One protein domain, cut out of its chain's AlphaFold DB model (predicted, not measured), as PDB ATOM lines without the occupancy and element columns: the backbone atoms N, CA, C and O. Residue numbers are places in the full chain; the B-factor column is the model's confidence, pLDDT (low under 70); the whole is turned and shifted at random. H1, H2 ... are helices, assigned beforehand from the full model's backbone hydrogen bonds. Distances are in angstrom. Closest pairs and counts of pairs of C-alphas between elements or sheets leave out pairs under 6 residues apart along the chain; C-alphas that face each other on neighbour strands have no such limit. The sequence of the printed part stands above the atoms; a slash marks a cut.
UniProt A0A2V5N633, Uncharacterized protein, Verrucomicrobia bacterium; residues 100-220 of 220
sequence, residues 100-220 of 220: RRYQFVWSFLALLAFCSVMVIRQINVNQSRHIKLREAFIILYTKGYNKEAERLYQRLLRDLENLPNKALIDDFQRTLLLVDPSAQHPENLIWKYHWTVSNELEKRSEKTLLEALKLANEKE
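Overview. This is residues 100 to 220 of the 220 residues of an uncharacterized protein of Verrucomicrobia bacterium (UniProt A0A2V5N633). Two long helices, H1 and H4, make a V: the end of H1 and the start of H4 come together, and the shorter H2 and H3 sit on either side near that closed end. Residues 100 to 122 and 206 to 220, the open ends of the V, stick out from this small body. The 121 printed residues hold four named helices, H1 to H4 in order, and no named strand: all helix. The whole is only just loose, close to extended, with a radius of gyration of the C-alphas of 20.4 A; it is flat, spanning 68 by 47 by 22 A.

Arrangement. Start at H1, residues 103 to 142; its residues 130 to 141 alone touch H2, residues 146 to 161, in a helical hairpin, closest at C-alphas 137 and 149, 5.4 A apart, at a shallow tilt of 31 degrees. Next look at H3, residues 165 to 176, close to H1 but not clearly touching: the closest C-alphas, 127 and 167, are 7.5 A apart. H4, residues 189 to 217, is the hub. Its closest C-alphas are Thr 175 to His 194 with H3, 5.9 A, a helical hairpin at a steep tilt of 42 degrees, and Glu 150 to Leu 189 with H2, 7.5 A, at a shallow tilt of 8 degrees. H4 and H1 only just touch, with 3 pairs of C-alphas within 8 A, the closest Ile 138 and Ile 190, 7.5 A apart. Every O i to N i+4 pair is within hydrogen-bond range in H1, H3 and H4; in H2 11 of 12 are.

Along the chain. Find C-alpha 103 at (25.428, -8.055, -18.206); H1 runs 58.0 A to C-alpha 142. H2 measures 23.3 A and H3 16.6 A. H4 runs 42.4 A to C-alpha 217 at (-13.913, -25.125, 3.307).

Size, cuts and confidence. The printed part has no cut, and the link from H3 to H4, residues 177 to 188, is long. Look for pLDDT under 70 at residues 100, 121 to 128, 178 to 187 and 219 to 220.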
ATOM      1  N   ARG A 100      26.970  -5.988 -22.784       69.94
ATOM      2  CA  ARG A 100      27.761  -5.241 -21.798       69.94
ATOM      3  C   ARG A 100      26.910  -4.300 -20.933       69.94
ATOM      4  O   ARG A 100      27.251  -4.097 -19.776       69.94
ATOM      5  N   ARG A 101      25.797  -3.752 -21.449       76.94
ATOM      6  CA  ARG A 101      24.861  -2.929 -20.646       76.94
ATOM      7  C   ARG A 101      23.975  -3.766 -19.730       76.94
ATOM      8  O   ARG A 101      23.761  -3.389 -18.586       76.94
ATOM      9  N   TYR A 102      23.487  -4.902 -20.219       81.62
ATOM     10  CA  TYR A 102      22.585  -5.789 -19.480       81.62
ATOM     11  C   TYR A 102      23.301  -7.027 -18.930       81.62
ATOM     12  O   TYR A 102      22.687  -8.082 -18.785       81.62
ATOM     13  N   GLN A 103      24.597  -6.919 -18.621       80.00
ATOM     14  CA  GLN A 103      25.428  -8.055 -18.206       80.00
ATOM     15  C   GLN A 103      24.826  -8.814 -17.015       80.00
ATOM     16  O   GLN A 103      24.831 -10.042 -17.018       80.00
ATOM     17  N   PHE A 104      24.250  -8.096 -16.046       83.31
ATOM     18  CA  PHE A 104      23.567  -8.687 -14.893       83.31
ATOM     19  C   PHE A 104      22.275  -9.428 -15.264       83.31
ATOM     20  O   PHE A 104      21.979 -10.474 -14.699       83.31
ATOM     21  N   VAL A 105      21.513  -8.920 -16.236       86.38
ATOM     22  CA  VAL A 105      20.275  -9.569 -16.699       86.38
ATOM     23  C   VAL A 105      20.608 -10.840 -17.475       86.38
ATOM     24  O   VAL A 105      19.980 -11.873 -17.269       86.38
ATOM     25  N   TRP A 106      21.632 -10.795 -18.328       85.25
ATOM     26  CA  TRP A 106      22.089 -11.962 -19.079       85.25
ATOM     27  C   TRP A 106      22.727 -13.024 -18.185       85.25
ATOM     28  O   TRP A 106      22.468 -14.207 -18.396       85.25
ATOM     29  N   SER A 107      23.517 -12.636 -17.179       86.44
ATOM     30  CA  SER A 107      24.073 -13.595 -16.219       86.44
ATOM     31  C   SER A 107      22.974 -14.240 -15.377       86.44
ATOM     32  O   SER A 107      22.983 -15.457 -15.203       86.44
ATOM     33  N   PHE A 108      21.988 -13.459 -14.929       88.94
ATOM     34  CA  PHE A 108      20.830 -13.970 -14.202       88.94
ATOM     35  C   PHE A 108      19.985 -14.922 -15.060       88.94
ATOM     36  O   PHE A 108      19.645 -16.017 -14.615       88.94
ATOM     37  N   LEU A 109      19.711 -14.564 -16.318       90.12
ATOM     38  CA  LEU A 109      18.976 -15.418 -17.253       90.12
ATOM     39  C   LEU A 109      19.743 -16.710 -17.574       90.12
ATOM     40  O   LEU A 109      19.147 -17.785 -17.617       90.12
ATOM     41  N   ALA A 110      21.062 -16.621 -17.762       88.50
ATOM     42  CA  ALA A 110      21.915 -17.785 -17.979       88.50
ATOM     43  C   ALA A 110      21.933 -18.708 -16.752       88.50
ATOM     44  O   ALA A 110      21.852 -19.925 -16.911       88.50
ATOM     45  N   LEU A 111      21.981 -18.142 -15.542       90.69
ATOM     46  CA  LEU A 111      21.898 -18.906 -14.300       90.69
ATOM     47  C   LEU A 111      20.538 -19.599 -14.168       90.69
ATOM     48  O   LEU A 111      20.504 -20.796 -13.903       90.69
ATOM     49  N   LEU A 112      19.429 -18.900 -14.426       90.00
ATOM     50  CA  LEU A 112      18.086 -19.490 -14.410       90.00
ATOM     51  C   LEU A 112      17.950 -20.637 -15.415       90.00
ATOM     52  O   LEU A 112      17.462 -21.714 -15.068       90.00
ATOM     53  N   ALA A 113      18.421 -20.434 -16.647       90.69
ATOM     54  CA  ALA A 113      18.422 -21.472 -17.669       90.69
ATOM     55  C   ALA A 113      19.280 -22.673 -17.238       90.69
ATOM     56  O   ALA A 113      18.852 -23.821 -17.365       90.69
ATOM     57  N   PHE A 114      20.462 -22.421 -16.672       90.25
ATOM     58  CA  PHE A 114      21.349 -23.465 -16.170       90.25
ATOM     59  C   PHE A 114      20.717 -24.255 -15.017       90.25
ATOM     60  O   PHE A 114      20.699 -25.487 -15.061       90.25
ATOM     61  N   CYS A 115      20.137 -23.571 -14.030       84.69
ATOM     62  CA  CYS A 115      19.417 -24.185 -12.916       84.69
ATOM     63  C   CYS A 115      18.248 -25.038 -13.417       84.69
ATOM     64  O   CYS A 115      18.121 -26.197 -13.021       84.69
ATOM     65  N   SER A 116      17.444 -24.518 -14.349       88.06
ATOM     66  CA  SER A 116      16.335 -25.267 -14.942       88.06
ATOM     67  C   SER A 116      16.820 -26.532 -15.656       88.06
ATOM     68  O   SER A 116      16.250 -27.606 -15.462       88.06
ATOM     69  N   VAL A 117      17.875 -26.438 -16.471       83.81
ATOM     70  CA  VAL A 117      18.422 -27.592 -17.201       83.81
ATOM     71  C   VAL A 117      18.998 -28.628 -16.238       83.81
ATOM     72  O   VAL A 117      18.782 -29.823 -16.441       83.81
ATOM     73  N   MET A 118      19.704 -28.202 -15.190       81.25
ATOM     74  CA  MET A 118      20.277 -29.110 -14.193       81.25
ATOM     75  C   MET A 118      19.199 -29.883 -13.434       81.25
ATOM     76  O   MET A 118      19.305 -31.105 -13.324       81.25
ATOM     77  N   VAL A 119      18.122 -29.217 -13.009       78.12
ATOM     78  CA  VAL A 119      16.988 -29.874 -12.340       78.12
ATOM     79  C   VAL A 119      16.306 -30.882 -13.273       78.12
ATOM     80  O   VAL A 119      16.073 -32.026 -12.883       78.12
ATOM     81  N   ILE A 120      16.052 -30.515 -14.534       74.25
ATOM     82  CA  ILE A 120      15.446 -31.432 -15.518       74.25
ATOM     83  C   ILE A 120      16.347 -32.648 -15.762       74.25
ATOM     84  O   ILE A 120      15.864 -33.781 -15.800       74.25
ATOM     85  N   ARG A 121      17.662 -32.438 -15.900       69.81
ATOM     86  CA  ARG A 121      18.631 -33.530 -16.067       69.81
ATOM     87  C   ARG A 121      18.642 -34.456 -14.859       69.81
ATOM     88  O   ARG A 121      18.617 -35.668 -15.044       69.81
ATOM     89  N   GLN A 122      18.636 -33.908 -13.647       69.19
ATOM     90  CA  GLN A 122      18.621 -34.691 -12.414       69.19
ATOM     91  C   GLN A 122      17.362 -35.563 -12.319       69.19
ATOM     92  O   GLN A 122      17.461 -36.758 -12.035       69.19
ATOM     93  N   ILE A 123      16.194 -34.999 -12.640       69.62
ATOM     94  CA  ILE A 123      14.931 -35.743 -12.687       69.62
ATOM     95  C   ILE A 123      15.011 -36.851 -13.742       69.62
ATOM     96  O   ILE A 123      14.704 -38.002 -13.440       69.62
ATOM     97  N   ASN A 124      15.469 -36.540 -14.956       68.31
ATOM     98  CA  ASN A 124      15.525 -37.510 -16.049       68.31
ATOM     99  C   ASN A 124      16.491 -38.672 -15.753       68.31
ATOM    100  O   ASN A 124      16.169 -39.833 -15.998       68.31
ATOM    101  N   VAL A 125      17.656 -38.388 -15.160       67.75
ATOM    102  CA  VAL A 125      18.611 -39.428 -14.742       67.75
ATOM    103  C   VAL A 125      17.980 -40.339 -13.691       67.75
ATOM    104  O   VAL A 125      18.058 -41.562 -13.833       67.75
ATOM    105  N   ASN A 126      17.290 -39.775 -12.695       65.44
ATOM    106  CA  ASN A 126      16.623 -40.566 -11.663       65.44
ATOM    107  C   ASN A 126      15.505 -41.453 -12.247       65.44
ATOM    108  O   ASN A 126      15.433 -42.645 -11.949       65.44
ATOM    109  N   GLN A 127      14.697 -40.911 -13.164       66.06
ATOM    110  CA  GLN A 127      13.658 -41.671 -13.864       66.06
ATOM    111  C   GLN A 127      14.242 -42.794 -14.731       66.06
ATOM    112  O   GLN A 127      13.758 -43.923 -14.687       66.06
ATOM    113  N   SER A 128      15.318 -42.520 -15.474       66.19
ATOM    114  CA  SER A 128      15.964 -43.522 -16.329       66.19
ATOM    115  C   SER A 128      16.532 -44.698 -15.529       66.19
ATOM    116  O   SER A 128      16.511 -45.835 -16.000       66.19
ATOM    117  N   ARG A 129      17.008 -44.447 -14.301       70.44
ATOM    118  CA  ARG A 129      17.481 -45.503 -13.402       70.44
ATOM    119  C   ARG A 129      16.327 -46.385 -12.934       70.44
ATOM    120  O   ARG A 129      16.480 -47.603 -12.917       70.44
ATOM    121  N   HIS A 130      15.188 -45.778 -12.599       70.00
ATOM    122  CA  HIS A 130      13.998 -46.506 -12.161       70.00
ATOM    123  C   HIS A 130      13.443 -47.415 -13.265       70.00
ATOM    124  O   HIS A 130      13.212 -48.599 -13.028       70.00
ATOM    125  N   ILE A 131      13.342 -46.899 -14.496       74.06
ATOM    126  CA  ILE A 131      12.880 -47.668 -15.664       74.06
ATOM    127  C   ILE A 131      13.780 -48.888 -15.898       74.06
ATOM    128  O   ILE A 131      13.286 -50.006 -16.011       74.06
ATOM    129  N   LYS A 132      15.107 -48.703 -15.874       77.50
ATOM    130  CA  LYS A 132      16.067 -49.805 -16.055       77.50
ATOM    131  C   LYS A 132      15.966 -50.871 -14.963       77.50
ATOM    132  O   LYS A 132      16.048 -52.058 -15.265       77.50
ATOM    133  N   LEU A 133      15.808 -50.465 -13.700       77.06
ATOM    134  CA  LEU A 133      15.654 -51.402 -12.580       77.06
ATOM    135  C   LEU A 133      14.357 -52.206 -12.700       77.06
ATOM    136  O   LEU A 133      14.360 -53.413 -12.461       77.06
ATOM    137  N   ARG A 134      13.273 -51.556 -13.125       76.50
ATOM    138  CA  ARG A 134      11.983 -52.200 -13.362       76.50
ATOM    139  C   ARG A 134      12.024 -53.176 -14.539       76.50
ATOM    140  O   ARG A 134      11.541 -54.297 -14.413       76.50
ATOM    141  N   GLU A 135      12.604 -52.780 -15.668       77.94
ATOM    142  CA  GLU A 135      12.762 -53.661 -16.833       77.94
ATOM    143  C   GLU A 135      13.621 -54.882 -16.488       77.94
ATOM    144  O   GLU A 135      13.244 -56.010 -16.808       77.94
ATOM    145  N   ALA A 136      14.722 -54.676 -15.758       78.69
ATOM    146  CA  ALA A 136      15.544 -55.768 -15.252       78.69
ATOM    147  C   ALA A 136      14.736 -56.702 -14.338       78.69
ATOM    148  O   ALA A 136      14.800 -57.917 -14.508       78.69
ATOM    149  N   PHE A 137      13.931 -56.161 -13.420       80.06
ATOM    150  CA  PHE A 137      13.060 -56.958 -12.554       80.06
ATOM    151  C   PHE A 137      12.076 -57.834 -13.352       80.06
ATOM    152  O   PHE A 137      12.007 -59.040 -13.113       80.06
ATOM    153  N   ILE A 138      11.374 -57.265 -14.338       76.25
ATOM    154  CA  ILE A 138      10.406 -58.004 -15.169       76.25
ATOM    155  C   ILE A 138      11.109 -59.117 -15.965       76.25
ATOM    156  O   ILE A 138      10.624 -60.248 -16.022       76.25
ATOM    157  N   ILE A 139      12.279 -58.835 -16.547       80.31
ATOM    158  CA  ILE A 139      13.051 -59.827 -17.311       80.31
ATOM    159  C   ILE A 139      13.553 -60.958 -16.404       80.31
ATOM    160  O   ILE A 139      13.469 -62.128 -16.770       80.31
ATOM    161  N   LEU A 140      14.068 -60.636 -15.217       76.19
ATOM    162  CA  LEU A 140      14.578 -61.651 -14.294       76.19
ATOM    163  C   LEU A 140      13.460 -62.557 -13.773       76.19
ATOM    164  O   LEU A 140      13.639 -63.774 -13.718       76.19
ATOM    165  N   TYR A 141      12.304 -61.975 -13.454       73.12
ATOM    166  CA  TYR A 141      11.139 -62.728 -13.006       73.12
ATOM    167  C   TYR A 141      10.585 -63.637 -14.112       73.12
ATOM    168  O   TYR A 141      10.367 -64.824 -13.886       73.12
ATOM    169  N   THR A 142      10.445 -63.129 -15.343       75.06
ATOM    170  CA  THR A 142       9.983 -63.940 -16.490       75.06
ATOM    171  C   THR A 142      10.943 -65.071 -16.858       75.06
ATOM    172  O   THR A 142      10.506 -66.090 -17.387       75.06
ATOM    173  N   LYS A 143      12.238 -64.940 -16.544       78.50
ATOM    174  CA  LYS A 143      13.235 -66.011 -16.710       78.50
ATOM    175  C   LYS A 143      13.349 -66.967 -15.514       78.50
ATOM    176  O   LYS A 143      14.151 -67.895 -15.579       78.50
ATOM    177  N   GLY A 144      12.571 -66.770 -14.447       73.50
ATOM    178  CA  GLY A 144      12.543 -67.653 -13.274       73.50
ATOM    179  C   GLY A 144      13.671 -67.431 -12.255       73.50
ATOM    180  O   GLY A 144      13.848 -68.247 -11.350       73.50
ATOM    181  N   TYR A 145      14.430 -66.333 -12.358       74.75
ATOM    182  CA  TYR A 145      15.483 -65.973 -11.397       74.75
ATOM    183  C   TYR A 145      14.892 -65.252 -10.176       74.75
ATOM    184  O   TYR A 145      15.042 -64.043  -9.987       74.75
ATOM    185  N   ASN A 146      14.184 -66.017  -9.342       72.06
ATOM    186  CA  ASN A 146      13.373 -65.487  -8.240       72.06
ATOM    187  C   ASN A 146      14.197 -64.816  -7.123       72.06
ATOM    188  O   ASN A 146      13.735 -63.856  -6.512       72.06
ATOM    189  N   LYS A 147      15.428 -65.277  -6.853       75.69
ATOM    190  CA  LYS A 147      16.266 -64.738  -5.758       75.69
ATOM    191  C   LYS A 147      16.831 -63.358  -6.092       75.69
ATOM    192  O   LYS A 147      16.899 -62.473  -5.240       75.69
ATOM    193  N   GLU A 148      17.249 -63.171  -7.335       76.62
ATOM    194  CA  GLU A 148      17.768 -61.915  -7.859       76.62
ATOM    195  C   GLU A 148      16.627 -60.918  -8.101       76.62
ATOM    196  O   GLU A 148      16.777 -59.736  -7.780       76.62
ATOM    197  N   ALA A 149      15.469 -61.401  -8.569       74.00
ATOM    198  CA  ALA A 149      14.251 -60.606  -8.701       74.00
ATOM    199  C   ALA A 149      13.775 -60.050  -7.348       74.00
ATOM    200  O   ALA A 149      13.438 -58.872  -7.280       74.00
ATOM    201  N   GLU A 150      13.835 -60.829  -6.260       77.12
ATOM    202  CA  GLU A 150      13.468 -60.358  -4.912       77.12
ATOM    203  C   GLU A 150      14.385 -59.223  -4.419       77.12
ATOM    204  O   GLU A 150      13.927 -58.231  -3.848       77.12
ATOM    205  N   ARG A 151      15.697 -59.305  -4.687       81.31
ATOM    206  CA  ARG A 151      16.642 -58.225  -4.333       81.31
ATOM    207  C   ARG A 151      16.342 -56.933  -5.090       81.31
ATOM    208  O   ARG A 151      16.418 -55.846  -4.518       81.31
ATOM    209  N   LEU A 152      16.015 -57.054  -6.377       79.25
ATOM    210  CA  LEU A 152      15.595 -55.930  -7.214       79.25
ATOM    211  C   LEU A 152      14.254 -55.363  -6.748       79.25
ATOM    212  O   LEU A 152      14.137 -54.146  -6.630       79.25
ATOM    213  N   TYR A 153      13.300 -56.223  -6.397       78.06
ATOM    214  CA  TYR A 153      11.999 -55.854  -5.849       78.06
ATOM    215  C   TYR A 153      12.137 -55.014  -4.575       78.06
ATOM    216  O   TYR A 153      11.594 -53.913  -4.507       78.06
ATOM    217  N   GLN A 154      12.944 -55.447  -3.602       79.31
ATOM    218  CA  GLN A 154      13.165 -54.666  -2.377       79.31
ATOM    219  C   GLN A 154      13.808 -53.302  -2.640       79.31
ATOM    220  O   GLN A 154      13.525 -52.333  -1.933       79.31
ATOM    221  N   ARG A 155      14.680 -53.204  -3.647       81.06
ATOM    222  CA  ARG A 155      15.280 -51.926  -4.044       81.06
ATOM    223  C   ARG A 155      14.256 -51.014  -4.717       81.06
ATOM    224  O   ARG A 155      14.234 -49.824  -4.422       81.06
ATOM    225  N   LEU A 156      13.392 -51.585  -5.554       81.06
ATOM    226  CA  LEU A 156      12.292 -50.888  -6.216       81.06
ATOM    227  C   LEU A 156      11.288 -50.345  -5.190       81.06
ATOM    228  O   LEU A 156      10.853 -49.209  -5.316       81.06
ATOM    229  N   LEU A 157      10.997 -51.105  -4.127       80.00
ATOM    230  CA  LEU A 157      10.143 -50.656  -3.023       80.00
ATOM    231  C   LEU A 157      10.727 -49.471  -2.245       80.00
ATOM    232  O   LEU A 157       9.986 -48.562  -1.888       80.00
ATOM    233  N   ARG A 158      12.043 -49.450  -1.988       79.94
ATOM    234  CA  ARG A 158      12.688 -48.300  -1.320       79.94
ATOM    235  C   ARG A 158      12.673 -47.047  -2.191       79.94
ATOM    236  O   ARG A 158      12.497 -45.944  -1.681       79.94
ATOM    237  N   ASP A 159      12.869 -47.218  -3.494       76.50
ATOM    238  CA  ASP A 159      12.862 -46.107  -4.446       76.50
ATOM    239  C   ASP A 159      11.415 -45.628  -4.747       76.50
ATOM    240  O   ASP A 159      11.242 -44.494  -5.192       76.50
ATOM    241  N   LEU A 160      10.382 -46.434  -4.436       75.75
ATOM    242  CA  LEU A 160       8.957 -46.145  -4.672       75.75
ATOM    243  C   LEU A 160       8.444 -44.925  -3.892       75.75
ATOM    244  O   LEU A 160       7.734 -44.086  -4.445       75.75
ATOM    245  N   GLU A 161       8.830 -44.788  -2.622       72.06
ATOM    246  CA  GLU A 161       8.393 -43.670  -1.769       72.06
ATOM    247  C   GLU A 161       8.897 -42.322  -2.309       72.06
ATOM    248  O   GLU A 161       8.169 -41.332  -2.338       72.06
ATOM    249  N   ASN A 162      10.109 -42.309  -2.864       72.19
ATOM    250  CA  ASN A 162      10.732 -41.118  -3.440       72.19
ATOM    251  C   ASN A 162      10.379 -40.903  -4.923       72.19
ATOM    252  O   ASN A 162      10.900 -39.986  -5.567       72.19
ATOM    253  N   LEU A 163       9.521 -41.753  -5.493       74.50
ATOM    254  CA  LEU A 163       9.221 -41.742  -6.915       74.50
ATOM    255  C   LEU A 163       8.218 -40.629  -7.267       74.50
ATOM    256  O   LEU A 163       7.227 -40.437  -6.554       74.50
ATOM    257  N   PRO A 164       8.412 -39.895  -8.380       72.44
ATOM    258  CA  PRO A 164       7.445 -38.895  -8.817       72.44
ATOM    259  C   PRO A 164       6.120 -39.551  -9.233       72.44
ATOM    260  O   PRO A 164       6.116 -40.599  -9.877       72.44
ATOM    261  N   ASN A 165       4.998 -38.879  -8.950       71.62
ATOM    262  CA  ASN A 165       3.640 -39.402  -9.175       71.62
ATOM    263  C   ASN A 165       3.411 -39.901 -10.618       71.62
ATOM    264  O   ASN A 165       2.796 -40.935 -10.842       71.62
ATOM    265  N   LYS A 166       3.998 -39.212 -11.605       73.31
ATOM    266  CA  LYS A 166       3.941 -39.601 -13.025       73.31
ATOM    267  C   LYS A 166       4.565 -40.972 -13.318       73.31
ATOM    268  O   LYS A 166       4.047 -41.703 -14.150       73.31
ATOM    269  N   ALA A 167       5.670 -41.311 -12.652       75.06
ATOM    270  CA  ALA A 167       6.330 -42.601 -12.829       75.06
ATOM    271  C   ALA A 167       5.568 -43.709 -12.088       75.06
ATOM    272  O   ALA A 167       5.421 -44.793 -12.630       75.06
ATOM    273  N   LEU A 168       4.990 -43.398 -10.922       75.94
ATOM    274  CA  LEU A 168       4.116 -44.308 -10.177       75.94
ATOM    275  C   LEU A 168       2.885 -44.737 -11.008       75.94
ATOM    276  O   LEU A 168       2.545 -45.917 -11.058       75.94
ATOM    277  N   ILE A 169       2.253 -43.789 -11.713       77.19
ATOM    278  CA  ILE A 169       1.110 -44.057 -12.607       77.19
ATOM    279  C   ILE A 169       1.529 -44.902 -13.819       77.19
ATOM    280  O   ILE A 169       0.830 -45.850 -14.170       77.19
ATOM    281  N   ASP A 170       2.668 -44.593 -14.448       77.12
ATOM    282  CA  ASP A 170       3.209 -45.394 -15.561       77.12
ATOM    283  C   ASP A 170       3.570 -46.825 -15.109       77.12
ATOM    284  O   ASP A 170       3.353 -47.817 -15.817       77.12
ATOM    285  N   ASP A 171       4.054 -46.961 -13.873       74.12
ATOM    286  CA  ASP A 171       4.324 -48.249 -13.248       74.12
ATOM    287  C   ASP A 171       3.050 -49.062 -13.023       74.12
ATOM    288  O   ASP A 171       2.997 -50.245 -13.389       74.12
ATOM    289  N   PHE A 172       1.990 -48.418 -12.546       75.75
ATOM    290  CA  PHE A 172       0.672 -49.025 -12.406       75.75
ATOM    291  C   PHE A 172       0.072 -49.447 -13.758       75.75
ATOM    292  O   PHE A 172      -0.258 -50.616 -13.947       75.75
ATOM    293  N   GLN A 173       0.011 -48.545 -14.743       77.75
ATOM    294  CA  GLN A 173      -0.576 -48.830 -16.062       77.75
ATOM    295  C   GLN A 173       0.092 -50.009 -16.765       77.75
ATOM    296  O   GLN A 173      -0.563 -50.827 -17.407       77.75
ATOM    297  N   ARG A 174       1.411 -50.123 -16.637       74.25
ATOM    298  CA  ARG A 174       2.163 -51.167 -17.326       74.25
ATOM    299  C   ARG A 174       2.243 -52.474 -16.533       74.25
ATOM    300  O   ARG A 174       2.458 -53.517 -17.140       74.25
ATOM    301  N   THR A 175       2.017 -52.453 -15.216       74.38
ATOM    302  CA  THR A 175       1.787 -53.692 -14.444       74.38
ATOM    303  C   THR A 175       0.376 -54.240 -14.642       74.38
ATOM    304  O   THR A 175       0.237 -55.456 -14.693       74.38
ATOM    305  N   LEU A 176      -0.629 -53.386 -14.873       74.38
ATOM    306  CA  LEU A 176      -1.988 -53.813 -15.246       74.38
ATOM    307  C   LEU A 176      -2.023 -54.679 -16.514       74.38
ATOM    308  O   LEU A 176      -2.837 -55.585 -16.613       74.38
ATOM    309  N   LEU A 177      -1.139 -54.426 -17.484       75.44
ATOM    310  CA  LEU A 177      -1.051 -55.241 -18.705       75.44
ATOM    311  C   LEU A 177      -0.426 -56.625 -18.471       75.44
ATOM    312  O   LEU A 177      -0.533 -57.501 -19.325       75.44
ATOM    313  N   LEU A 178       0.285 -56.799 -17.356       69.31
ATOM    314  CA  LEU A 178       1.076 -57.993 -17.052       69.31
ATOM    315  C   LEU A 178       0.452 -58.851 -15.949       69.31
ATOM    316  O   LEU A 178       0.899 -59.976 -15.727       69.31
ATOM    317  N   VAL A 179      -0.536 -58.317 -15.236       69.25
ATOM    318  CA  VAL A 179      -1.167 -58.948 -14.084       69.25
ATOM    319  C   VAL A 179      -2.667 -58.963 -14.311       69.25
ATOM    320  O   VAL A 179      -3.254 -57.922 -14.578       69.25
ATOM    321  N   ASP A 180      -3.284 -60.133 -14.168       67.19
ATOM    322  CA  ASP A 180      -4.736 -60.219 -14.083       67.19
ATOM    323  C   ASP A 180      -5.174 -59.770 -12.674       67.19
ATOM    324  O   ASP A 180      -4.840 -60.446 -11.693       67.19
ATOM    325  N   PRO A 181      -5.880 -58.632 -12.530       61.84
ATOM    326  CA  PRO A 181      -6.310 -58.130 -11.226       61.84
ATOM    327  C   PRO A 181      -7.361 -59.032 -10.563       61.84
ATOM    328  O   PRO A 181      -7.585 -58.917  -9.357       61.84
ATOM    329  N   SER A 182      -8.004 -59.924 -11.321       60.06
ATOM    330  CA  SER A 182      -9.011 -60.856 -10.811       60.06
ATOM    331  C   SER A 182      -8.406 -62.146 -10.250       60.06
ATOM    332  O   SER A 182      -9.064 -62.832  -9.467       60.06
ATOM    333  N   ALA A 183      -7.154 -62.463 -10.588       66.38
ATOM    334  CA  ALA A 183      -6.468 -63.656 -10.111       66.38
ATOM    335  C   ALA A 183      -5.567 -63.332  -8.908       66.38
ATOM    336  O   ALA A 183      -4.722 -62.436  -8.955       66.38
ATOM    337  N   GLN A 184      -5.728 -64.069  -7.806       62.84
ATOM    338  CA  GLN A 184      -4.858 -63.936  -6.635       62.84
ATOM    339  C   GLN A 184      -3.616 -64.811  -6.814       62.84
ATOM    340  O   GLN A 184      -3.678 -66.034  -6.702       62.84
ATOM    341  N   HIS A 185      -2.473 -64.176  -7.072       66.69
ATOM    342  CA  HIS A 185      -1.183 -64.855  -7.179       66.69
ATOM    343  C   HIS A 185      -0.209 -64.309  -6.126       66.69
ATOM    344  O   HIS A 185       0.677 -63.523  -6.465       66.69
ATOM    345  N   PRO A 186      -0.346 -64.714  -4.847       64.19
ATOM    346  CA  PRO A 186       0.496 -64.211  -3.757       64.19
ATOM    347  C   PRO A 186       1.983 -64.555  -3.931       64.19
ATOM    348  O   PRO A 186       2.843 -63.819  -3.455       64.19
ATOM    349  N   GLU A 187       2.284 -65.628  -4.668       66.06
ATOM    350  CA  GLU A 187       3.648 -66.054  -5.007       66.06
ATOM    351  C   GLU A 187       4.279 -65.216  -6.133       66.06
ATOM    352  O   GLU A 187       5.486 -65.283  -6.371       66.06
ATOM    353  N   ASN A 188       3.476 -64.426  -6.854       73.88
ATOM    354  CA  ASN A 188       3.948 -63.645  -7.984       73.88
ATOM    355  C   ASN A 188       4.449 -62.271  -7.528       73.88
ATOM    356  O   ASN A 188       3.677 -61.401  -7.117       73.88
ATOM    357  N   LEU A 189       5.760 -62.050  -7.654       76.19
ATOM    358  CA  LEU A 189       6.402 -60.790  -7.268       76.19
ATOM    359  C   LEU A 189       5.869 -59.591  -8.064       76.19
ATOM    360  O   LEU A 189       5.799 -58.484  -7.533       76.19
ATOM    361  N   ILE A 190       5.444 -59.799  -9.315       76.75
ATOM    362  CA  ILE A 190       4.833 -58.749 -10.143       76.75
ATOM    363  C   ILE A 190       3.447 -58.383  -9.596       76.75
ATOM    364  O   ILE A 190       3.119 -57.200  -9.519       76.75
ATOM    365  N   TRP A 191       2.659 -59.370  -9.157       77.94
ATOM    366  CA  TRP A 191       1.341 -59.143  -8.547       77.94
ATOM    367  C   TRP A 191       1.462 -58.378  -7.222       77.94
ATOM    368  O   TRP A 191       0.750 -57.400  -6.989       77.94
ATOM    369  N   LYS A 192       2.436 -58.752  -6.383       79.50
ATOM    370  CA  LYS A 192       2.730 -58.051  -5.125       79.50
ATOM    371  C   LYS A 192       3.188 -56.608  -5.362       79.50
ATOM    372  O   LYS A 192       2.761 -55.695  -4.651       79.50
ATOM    373  N   TYR A 193       4.020 -56.393  -6.382       78.62
ATOM    374  CA  TYR A 193       4.439 -55.055  -6.789       78.62
ATOM    375  C   TYR A 193       3.251 -54.210  -7.259       78.62
ATOM    376  O   TYR A 193       3.098 -53.084  -6.797       78.62
ATOM    377  N   HIS A 194       2.374 -54.767  -8.099       80.75
ATOM    378  CA  HIS A 194       1.177 -54.088  -8.597       80.75
ATOM    379  C   HIS A 194       0.288 -53.563  -7.458       80.75
ATOM    380  O   HIS A 194      -0.043 -52.377  -7.427       80.75
ATOM    381  N   TRP A 195      -0.015 -54.411  -6.472       81.12
ATOM    382  CA  TRP A 195      -0.793 -54.007  -5.297       81.12
ATOM    383  C   TRP A 195      -0.084 -52.967  -4.431       81.12
ATOM    384  O   TRP A 195      -0.713 -52.034  -3.940       81.12
ATOM    385  N   THR A 196       1.235 -53.086  -4.273       83.69
ATOM    386  CA  THR A 196       2.010 -52.114  -3.490       83.69
ATOM    387  C   THR A 196       2.001 -50.730  -4.147       83.69
ATOM    388  O   THR A 196       1.830 -49.725  -3.461       83.69
ATOM    389  N   VAL A 197       2.123 -50.671  -5.477       81.88
ATOM    390  CA  VAL A 197       2.016 -49.424  -6.251       81.88
ATOM    391  C   VAL A 197       0.600 -48.842  -6.163       81.88
ATOM    392  O   VAL A 197       0.459 -47.633  -5.988       81.88
ATOM    393  N   SER A 198      -0.438 -49.682  -6.237       80.31
ATOM    394  CA  SER A 198      -1.841 -49.256  -6.111       80.31
ATOM    395  C   SER A 198      -2.130 -48.612  -4.753       80.31
ATOM    396  O   SER A 198      -2.675 -47.513  -4.700       80.31
ATOM    397  N   ASN A 199      -1.699 -49.246  -3.661       84.00
ATOM    398  CA  ASN A 199      -1.898 -48.716  -2.309       84.00
ATOM    399  C   ASN A 199      -1.162 -47.384  -2.103       84.00
ATOM    400  O   ASN A 199      -1.668 -46.477  -1.446       84.00
ATOM    401  N   GLU A 200       0.039 -47.245  -2.670       80.44
ATOM    402  CA  GLU A 200       0.799 -45.995  -2.587       80.44
ATOM    403  C   GLU A 200       0.149 -44.872  -3.419       80.44
ATOM    404  O   GLU A 200       0.156 -43.715  -2.994       80.44
ATOM    405  N   LEU A 201      -0.463 -45.192  -4.568       81.12
ATOM    406  CA  LEU A 201      -1.267 -44.243  -5.349       81.12
ATOM    407  C   LEU A 201      -2.491 -43.762  -4.566       81.12
ATOM    408  O   LEU A 201      -2.731 -42.557  -4.494       81.12
ATOM    409  N   GLU A 202      -3.230 -44.689  -3.958       82.00
ATOM    410  CA  GLU A 202      -4.421 -44.389  -3.160       82.00
ATOM    411  C   GLU A 202      -4.067 -43.476  -1.981       82.00
ATOM    412  O   GLU A 202      -4.598 -42.370  -1.876       82.00
ATOM    413  N   LYS A 203      -3.041 -43.839  -1.205       83.81
ATOM    414  CA  LYS A 203      -2.523 -43.031  -0.092       83.81
ATOM    415  C   LYS A 203      -2.120 -41.611  -0.507       83.81
ATOM    416  O   LYS A 203      -2.300 -40.659   0.254       83.81
ATOM    417  N   ARG A 204      -1.535 -41.434  -1.697       78.56
ATOM    418  CA  ARG A 204      -1.188 -40.098  -2.222       78.56
ATOM    419  C   ARG A 204      -2.424 -39.326  -2.665       78.56
ATOM    420  O   ARG A 204      -2.486 -38.122  -2.434       78.56
ATOM    421  N   SER A 205      -3.397 -40.008  -3.263       79.19
ATOM    422  CA  SER A 205      -4.654 -39.396  -3.692       79.19
ATOM    423  C   SER A 205      -5.497 -38.912  -2.511       79.19
ATOM    424  O   SER A 205      -6.023 -37.803  -2.566       79.19
ATOM    425  N   GLU A 206      -5.533 -39.663  -1.405       78.62
ATOM    426  CA  GLU A 206      -6.224 -39.277  -0.169       78.62
ATOM    427  C   GLU A 206      -5.658 -37.984   0.420       78.62
ATOM    428  O   GLU A 206      -6.410 -37.096   0.815       78.62
ATOM    429  N   LYS A 207      -4.327 -37.831   0.426       78.56
ATOM    430  CA  LYS A 207      -3.681 -36.591   0.883       78.56
ATOM    431  C   LYS A 207      -4.093 -35.392   0.035       78.56
ATOM    432  O   LYS A 207      -4.468 -34.361   0.584       78.56
ATOM    433  N   THR A 208      -4.062 -35.535  -1.289       77.69
ATOM    434  CA  THR A 208      -4.490 -34.470  -2.206       77.69
ATOM    435  C   THR A 208      -5.981 -34.158  -2.054       77.69
ATOM    436  O   THR A 208      -6.374 -32.997  -2.137       77.69
ATOM    437  N   LEU A 209      -6.816 -35.167  -1.786       79.38
ATOM    438  CA  LEU A 209      -8.244 -34.990  -1.530       79.38
ATOM    439  C   LEU A 209      -8.489 -34.213  -0.231       79.38
ATOM    440  O   LEU A 209      -9.285 -33.278  -0.230       79.38
ATOM    441  N   LEU A 210      -7.784 -34.544   0.854       82.94
ATOM    442  CA  LEU A 210      -7.880 -33.810   2.121       82.94
ATOM    443  C   LEU A 210      -7.453 -32.345   1.969       82.94
ATOM    444  O   LEU A 210      -8.111 -31.454   2.504       82.94
ATOM    445  N   GLU A 211      -6.390 -32.080   1.208       84.75
ATOM    446  CA  GLU A 211      -5.966 -30.714   0.883       84.75
ATOM    447  C   GLU A 211      -7.022 -29.968   0.056       84.75
ATOM    448  O   GLU A 211      -7.338 -28.818   0.358       84.75
ATOM    449  N   ALA A 212      -7.623 -30.622  -0.943       82.62
ATOM    450  CA  ALA A 212      -8.686 -30.031  -1.753       82.62
ATOM    451  C   ALA A 212      -9.948 -29.723  -0.929       82.62
ATOM    452  O   ALA A 212     -10.535 -28.654  -1.094       82.62
ATOM    453  N   LEU A 213     -10.339 -30.615  -0.010       82.38
ATOM    454  CA  LEU A 213     -11.453 -30.386   0.917       82.38
ATOM    455  C   LEU A 213     -11.172 -29.213   1.860       82.38
ATOM    456  O   LEU A 213     -12.049 -28.384   2.090       82.38
ATOM    457  N   LYS A 214      -9.941 -29.101   2.370       89.25
ATOM    458  CA  LYS A 214      -9.539 -27.970   3.211       89.25
ATOM    459  C   LYS A 214      -9.630 -26.641   2.452       89.25
ATOM    460  O   LYS A 214     -10.210 -25.694   2.969       89.25
ATOM    461  N   LEU A 215      -9.141 -26.596   1.211       84.56
ATOM    462  CA  LEU A 215      -9.230 -25.410   0.347       84.56
ATOM    463  C   LEU A 215     -10.672 -25.047  -0.049       84.56
ATOM    464  O   LEU A 215     -10.951 -23.881  -0.324       84.56
ATOM    465  N   ALA A 216     -11.574 -26.030  -0.121       82.00
ATOM    466  CA  ALA A 216     -12.992 -25.791  -0.378       82.00
ATOM    467  C   ALA A 216     -13.697 -25.175   0.842       82.00
ATOM    468  O   ALA A 216     -14.511 -24.272   0.669       82.00
ATOM    469  N   ASN A 217     -13.333 -25.611   2.052       84.19
ATOM    470  CA  ASN A 217     -13.913 -25.125   3.307       84.19
ATOM    471  C   ASN A 217     -13.313 -23.788   3.792       84.19
ATOM    472  O   ASN A 217     -13.949 -23.093   4.569       84.19
ATOM    473  N   GLU A 218     -12.111 -23.400   3.347       74.56
ATOM    474  CA  GLU A 218     -11.480 -22.103   3.685       74.56
ATOM    475  C   GLU A 218     -12.093 -20.890   2.948       74.56
ATOM    476  O   GLU A 218     -11.644 -19.762   3.143       74.56
ATOM    477  N   LYS A 219     -13.085 -21.102   2.071       55.97
ATOM    478  CA  LYS A 219     -13.751 -20.040   1.293       55.97
ATOM    479  C   LYS A 219     -15.105 -19.585   1.856       55.97
ATOM    480  O   LYS A 219     -15.768 -18.786   1.192       55.97
ATOM    481  N   GLU A 220     -15.496 -20.066   3.034       47.31
ATOM    482  CA  GLU A 220     -16.605 -19.524   3.844       47.31
ATOM    483  C   GLU A 220     -16.073 -18.614   4.958       47.31
ATOM    484  O   GLU A 220     -16.736 -17.586   5.225       47.31
TER     485      GLU A 220